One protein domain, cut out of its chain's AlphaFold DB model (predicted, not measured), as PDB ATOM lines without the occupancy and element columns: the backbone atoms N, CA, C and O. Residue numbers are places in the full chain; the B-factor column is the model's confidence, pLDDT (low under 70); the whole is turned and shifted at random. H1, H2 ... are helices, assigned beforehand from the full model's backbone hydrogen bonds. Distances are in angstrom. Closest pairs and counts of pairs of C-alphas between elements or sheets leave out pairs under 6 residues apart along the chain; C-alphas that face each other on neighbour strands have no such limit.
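Overview. This is residues 830 to 849 and 860 to 880 of the 1078 residues of a protein of Eimeria tenella (UniProt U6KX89). The longest helix, H1, runs along the length of the model, and two short helices, H2 and H3, pack on it and on each other; the centres of the three make a triangle. H2 crosses H1 at nearly a right angle, a tight turn follows, and H3 slants the same way as H1. Residues 845 to 849 carry the chain on past the end of H1 to a cut. The printed part has 41 residues, with three named helices in the order H1, H2, H3 and no named strand; the class is all helix. It is compact, with a radius of gyration of the C-alphas of 9.8 A, yet elongated, spanning 29 by 17 by 17 A.

Along the chain. H1 holds residues 831 to 844, 20.0 A from first to last C-alpha, and begins with C-alpha 831 at (-22.791, -48.470, -9.865). H2 holds residues 865 to 872, 10.5 A long, with C-alpha 865 at (-31.184, -43.129, -1.464). H3 holds residues 874 to 880, 9.9 A long, and ends with C-alpha 880 at (-41.287, -44.355, 0.637).

Arrangement. H1 touches H2 with residues 833 to 837 alone; their closest C-alphas, those of Leu 833 and Leu 866, are 6.3 A apart. The two lines are about perpendicular, at 76 degrees. H1 touches H3 with residues 836 to 840 alone, and the closest C-alphas, of Val 840 and Arg 878, are 6.7 A apart. They run the same way at a tilt of 38 degrees, only just steep. H2 and H3 touch, about perpendicular at 75 degrees, with the closest C-alphas, of Thr 868 and Leu 877, 6.6 A apart. The helix packing is mostly crossed, with no touching pair at a shallow tilt. In H2 and H3 every O i to N i+4 pair is within hydrogen-bond range; in H1, 8 of 10 are.

Size, cuts and confidence. The C-alphas farthest apart, of Asn 830 and Lys 848, are 29.1 A from each other. Residues 850 to 859 are not printed, and C-alphas 849 and 860 are 13.1 A apart across this cut, which lies in the link from H1 to H2. The link from H2 to H3 is tight, one residue. The mean pLDDT of the printed part is 75.8; residues 844 to 846, 848 to 849 and 861 are under 70.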
ATOM      1  N   ASN A 830     -20.933 -49.386  -6.084       74.00
ATOM      2  CA  ASN A 830     -22.335 -48.961  -6.028       74.00
ATOM      3  C   ASN A 830     -22.944 -48.507  -7.377       74.00
ATOM      4  O   ASN A 830     -24.059 -47.992  -7.403       74.00
ATOM      5  N   TRP A 831     -22.285 -48.768  -8.515       75.50
ATOM      6  CA  TRP A 831     -22.791 -48.470  -9.865       75.50
ATOM      7  C   TRP A 831     -24.180 -49.062 -10.162       75.50
ATOM      8  O   TRP A 831     -25.062 -48.350 -10.645       75.50
ATOM      9  N   GLU A 832     -24.414 -50.344  -9.855       75.81
ATOM     10  CA  GLU A 832     -25.726 -50.962 -10.101       75.81
ATOM     11  C   GLU A 832     -26.809 -50.424  -9.154       75.81
ATOM     12  O   GLU A 832     -27.947 -50.246  -9.586       75.81
ATOM     13  N   LEU A 833     -26.454 -50.081  -7.909       79.25
ATOM     14  CA  LEU A 833     -27.351 -49.403  -6.964       79.25
ATOM     15  C   LEU A 833     -27.723 -48.003  -7.475       79.25
ATOM     16  O   LEU A 833     -28.900 -47.656  -7.499       79.25
ATOM     17  N   ALA A 834     -26.757 -47.231  -7.982       80.00
ATOM     18  CA  ALA A 834     -26.994 -45.912  -8.571       80.00
ATOM     19  C   ALA A 834     -27.881 -45.975  -9.829       80.00
ATOM     20  O   ALA A 834     -28.749 -45.126 -10.018       80.00
ATOM     21  N   LYS A 835     -27.725 -47.010 -10.661       79.94
ATOM     22  CA  LYS A 835     -28.578 -47.255 -11.836       79.94
ATOM     23  C   LYS A 835     -30.003 -47.690 -11.458       79.94
ATOM     24  O   LYS A 835     -30.959 -47.338 -12.146       79.94
ATOM     25  N   GLN A 836     -30.167 -48.425 -10.355       79.75
ATOM     26  CA  GLN A 836     -31.486 -48.723  -9.782       79.75
ATOM     27  C   GLN A 836     -32.131 -47.465  -9.175       79.75
ATOM     28  O   GLN A 836     -33.313 -47.216  -9.414       79.75
ATOM     29  N   ALA A 837     -31.351 -46.637  -8.469       79.94
ATOM     30  CA  ALA A 837     -31.789 -45.355  -7.923       79.94
ATOM     31  C   ALA A 837     -32.271 -44.402  -9.025       79.94
ATOM     32  O   ALA A 837     -33.391 -43.910  -8.951       79.94
ATOM     33  N   GLU A 838     -31.479 -44.208 -10.084       81.88
ATOM     34  CA  GLU A 838     -31.834 -43.412 -11.266       81.88
ATOM     35  C   GLU A 838     -33.192 -43.827 -11.849       81.88
ATOM     36  O   GLU A 838     -34.054 -42.976 -12.079       81.88
ATOM     37  N   GLY A 839     -33.412 -45.132 -12.054       77.94
ATOM     38  CA  GLY A 839     -34.664 -45.654 -12.604       77.94
ATOM     39  C   GLY A 839     -35.882 -45.372 -11.719       77.94
ATOM     40  O   GLY A 839     -36.951 -45.044 -12.231       77.94
ATOM     41  N   VAL A 840     -35.718 -45.448 -10.395       76.00
ATOM     42  CA  VAL A 840     -36.786 -45.190  -9.417       76.00
ATOM     43  C   VAL A 840     -37.042 -43.682  -9.241       76.00
ATOM     44  O   VAL A 840     -38.190 -43.244  -9.296       76.00
ATOM     45  N   LEU A 841     -35.996 -42.858  -9.136       74.12
ATOM     46  CA  LEU A 841     -36.101 -41.394  -9.052       74.12
ATOM     47  C   LEU A 841     -36.675 -40.770 -10.335       74.12
ATOM     48  O   LEU A 841     -37.437 -39.806 -10.267       74.12
ATOM     49  N   SER A 842     -36.398 -41.357 -11.503       71.25
ATOM     50  CA  SER A 842     -36.970 -40.929 -12.792       71.25
ATOM     51  C   SER A 842     -38.498 -41.057 -12.857       71.25
ATOM     52  O   SER A 842     -39.142 -40.342 -13.627       71.25
ATOM     53  N   GLU A 843     -39.108 -41.937 -12.056       71.62
ATOM     54  CA  GLU A 843     -40.568 -41.994 -11.893       71.62
ATOM     55  C   GLU A 843     -41.101 -40.906 -10.950       71.62
ATOM     56  O   GLU A 843     -42.289 -40.584 -10.991       71.62
ATOM     57  N   LEU A 844     -40.237 -40.334 -10.108       68.69
ATOM     58  CA  LEU A 844     -40.572 -39.274  -9.165       68.69
ATOM     59  C   LEU A 844     -40.513 -37.894  -9.816       68.69
ATOM     60  O   LEU A 844     -41.473 -37.140  -9.707       68.69
ATOM     61  N   TYR A 845     -39.446 -37.591 -10.561       65.75
ATOM     62  CA  TYR A 845     -39.284 -36.303 -11.253       65.75
ATOM     63  C   TYR A 845     -40.370 -36.035 -12.315       65.75
ATOM     64  O   TYR A 845     -40.558 -34.900 -12.742       65.75
ATOM     65  N   ARG A 846     -41.134 -37.064 -12.712       65.44
ATOM     66  CA  ARG A 846     -42.328 -36.945 -13.570       65.44
ATOM     67  C   ARG A 846     -43.610 -36.560 -12.813       65.44
ATOM     68  O   ARG A 846     -44.608 -36.239 -13.456       65.44
ATOM     69  N   ARG A 847     -43.629 -36.613 -11.476       70.06
ATOM     70  CA  ARG A 847     -44.801 -36.276 -10.648       70.06
ATOM     71  C   ARG A 847     -44.819 -34.775 -10.360       70.06
ATOM     72  O   ARG A 847     -43.893 -34.247  -9.752       70.06
ATOM     73  N   LYS A 848     -45.907 -34.087 -10.719       61.25
ATOM     74  CA  LYS A 848     -46.147 -32.709 -10.259       61.25
ATOM     75  C   LYS A 848     -46.554 -32.736  -8.784       61.25
ATOM     76  O   LYS A 848     -47.634 -33.214  -8.451       61.25
ATOM     77  N   LEU A 849     -45.685 -32.235  -7.910       63.19
ATOM     78  CA  LEU A 849     -45.919 -32.145  -6.467       63.19
ATOM     79  C   LEU A 849     -46.443 -30.742  -6.105       63.19
ATOM     80  O   LEU A 849     -45.744 -29.763  -6.367       63.19
ATOM     81  N   LEU A 860     -37.926 -37.785   2.371       70.38
ATOM     82  CA  LEU A 860     -37.372 -38.463   1.200       70.38
ATOM     83  C   LEU A 860     -36.186 -37.691   0.596       70.38
ATOM     84  O   LEU A 860     -35.270 -38.309   0.068       70.38
ATOM     85  N   LEU A 861     -36.196 -36.357   0.686       69.19
ATOM     86  CA  LEU A 861     -35.078 -35.490   0.287       69.19
ATOM     87  C   LEU A 861     -33.885 -35.592   1.255       69.19
ATOM     88  O   LEU A 861     -32.751 -35.365   0.849       69.19
ATOM     89  N   GLU A 862     -34.148 -35.933   2.519       75.25
ATOM     90  CA  GLU A 862     -33.149 -36.116   3.583       75.25
ATOM     91  C   GLU A 862     -32.656 -37.574   3.724       75.25
ATOM     92  O   GLU A 862     -31.748 -37.838   4.512       75.25
ATOM     93  N   ALA A 863     -33.230 -38.529   2.984       73.56
ATOM     94  CA  ALA A 863     -32.847 -39.941   3.040       73.56
ATOM     95  C   ALA A 863     -31.627 -40.252   2.154       73.56
ATOM     96  O   ALA A 863     -31.556 -39.806   1.009       73.56
ATOM     97  N   ASP A 864     -30.706 -41.104   2.627       81.25
ATOM     98  CA  ASP A 864     -29.691 -41.692   1.746       81.25
ATOM     99  C   ASP A 864     -30.352 -42.736   0.834       81.25
ATOM    100  O   ASP A 864     -30.762 -43.827   1.247       81.25
ATOM    101  N   ILE A 865     -30.484 -42.361  -0.435       78.69
ATOM    102  CA  ILE A 865     -31.184 -43.129  -1.464       78.69
ATOM    103  C   ILE A 865     -30.423 -44.421  -1.804       78.69
ATOM    104  O   ILE A 865     -31.053 -45.432  -2.115       78.69
ATOM    105  N   LEU A 866     -29.087 -44.418  -1.728       80.31
ATOM    106  CA  LEU A 866     -28.270 -45.594  -2.030       80.31
ATOM    107  C   LEU A 866     -28.324 -46.593  -0.871       80.31
ATOM    108  O   LEU A 866     -28.616 -47.763  -1.112       80.31
ATOM    109  N   GLN A 867     -28.158 -46.124   0.370       82.44
ATOM    110  CA  GLN A 867     -28.299 -46.955   1.570       82.44
ATOM    111  C   GLN A 867     -29.712 -47.555   1.673       82.44
ATOM    112  O   GLN A 867     -29.860 -48.740   1.958       82.44
ATOM    113  N   THR A 868     -30.757 -46.782   1.353       79.69
ATOM    114  CA  THR A 868     -32.151 -47.274   1.350       79.69
ATOM    115  C   THR A 868     -32.353 -48.448   0.379       79.69
ATOM    116  O   THR A 868     -33.060 -49.405   0.701       79.69
ATOM    117  N   ILE A 869     -31.729 -48.403  -0.805       80.19
ATOM    118  CA  ILE A 869     -31.798 -49.494  -1.791       80.19
ATOM    119  C   ILE A 869     -30.915 -50.677  -1.368       80.19
ATOM    120  O   ILE A 869     -31.317 -51.820  -1.568       80.19
ATOM    121  N   GLU A 870     -29.750 -50.429  -0.766       82.75
ATOM    122  CA  GLU A 870     -28.839 -51.476  -0.286       82.75
ATOM    123  C   GLU A 870     -29.434 -52.279   0.886       82.75
ATOM    124  O   GLU A 870     -29.350 -53.508   0.896       82.75
ATOM    125  N   GLU A 871     -30.098 -51.615   1.838       83.56
ATOM    126  CA  GLU A 871     -30.696 -52.261   3.016       83.56
ATOM    127  C   GLU A 871     -32.063 -52.913   2.743       83.56
ATOM    128  O   GLU A 871     -32.371 -53.959   3.319       83.56
ATOM    129  N   ALA A 872     -32.904 -52.296   1.903       78.88
ATOM    130  CA  ALA A 872     -34.319 -52.668   1.767       78.88
ATOM    131  C   ALA A 872     -34.817 -52.841   0.314       78.88
ATOM    132  O   ALA A 872     -35.978 -53.197   0.097       78.88
ATOM    133  N   GLY A 873     -33.950 -52.646  -0.682       81.81
ATOM    134  CA  GLY A 873     -34.260 -52.820  -2.103       81.81
ATOM    135  C   GLY A 873     -35.012 -51.645  -2.750       81.81
ATOM    136  O   GLY A 873     -35.575 -50.782  -2.070       81.81
ATOM    137  N   PRO A 874     -35.081 -51.605  -4.095       77.81
ATOM    138  CA  PRO A 874     -35.710 -50.502  -4.829       77.81
ATOM    139  C   PRO A 874     -37.217 -50.370  -4.557       77.81
ATOM    140  O   PRO A 874     -37.766 -49.274  -4.667       77.81
ATOM    141  N   ASP A 875     -37.892 -51.450  -4.153       77.88
ATOM    142  CA  ASP A 875     -39.313 -51.420  -3.794       77.88
ATOM    143  C   ASP A 875     -39.584 -50.705  -2.461       77.88
ATOM    144  O   ASP A 875     -40.641 -50.091  -2.302       77.88
ATOM    145  N   ALA A 876     -38.626 -50.695  -1.525       76.31
ATOM    146  CA  ALA A 876     -38.736 -49.900  -0.303       76.31
ATOM    147  C   ALA A 876     -38.657 -48.397  -0.604       76.31
ATOM    148  O   ALA A 876     -39.453 -47.626  -0.068       76.31
ATOM    149  N   LEU A 877     -37.784 -47.991  -1.533       74.12
ATOM    150  CA  LEU A 877     -37.733 -46.615  -2.029       74.12
ATOM    151  C   LEU A 877     -39.026 -46.243  -2.776       74.12
ATOM    152  O   LEU A 877     -39.639 -45.227  -2.455       74.12
ATOM    153  N   ARG A 878     -39.512 -47.097  -3.695       79.12
ATOM    154  CA  ARG A 878     -40.819 -46.916  -4.368       79.12
ATOM    155  C   ARG A 878     -41.967 -46.750  -3.371       79.12
ATOM    156  O   ARG A 878     -42.870 -45.947  -3.604       79.12
ATOM    157  N   LYS A 879     -41.938 -47.494  -2.262       77.50
ATOM    158  CA  LYS A 879     -42.912 -47.358  -1.178       77.50
ATOM    159  C   LYS A 879     -42.764 -46.016  -0.459       77.50
ATOM    160  O   LYS A 879     -43.748 -45.293  -0.384       77.50
ATOM    161  N   LEU A 880     -41.559 -45.641  -0.022       74.56
ATOM    162  CA  LEU A 880     -41.287 -44.355   0.637       74.56
ATOM    163  C   LEU A 880     -41.746 -43.161  -0.224       74.56
ATOM    164  O   LEU A 880     -42.379 -42.236   0.279       74.56
TER     165      LEU A 880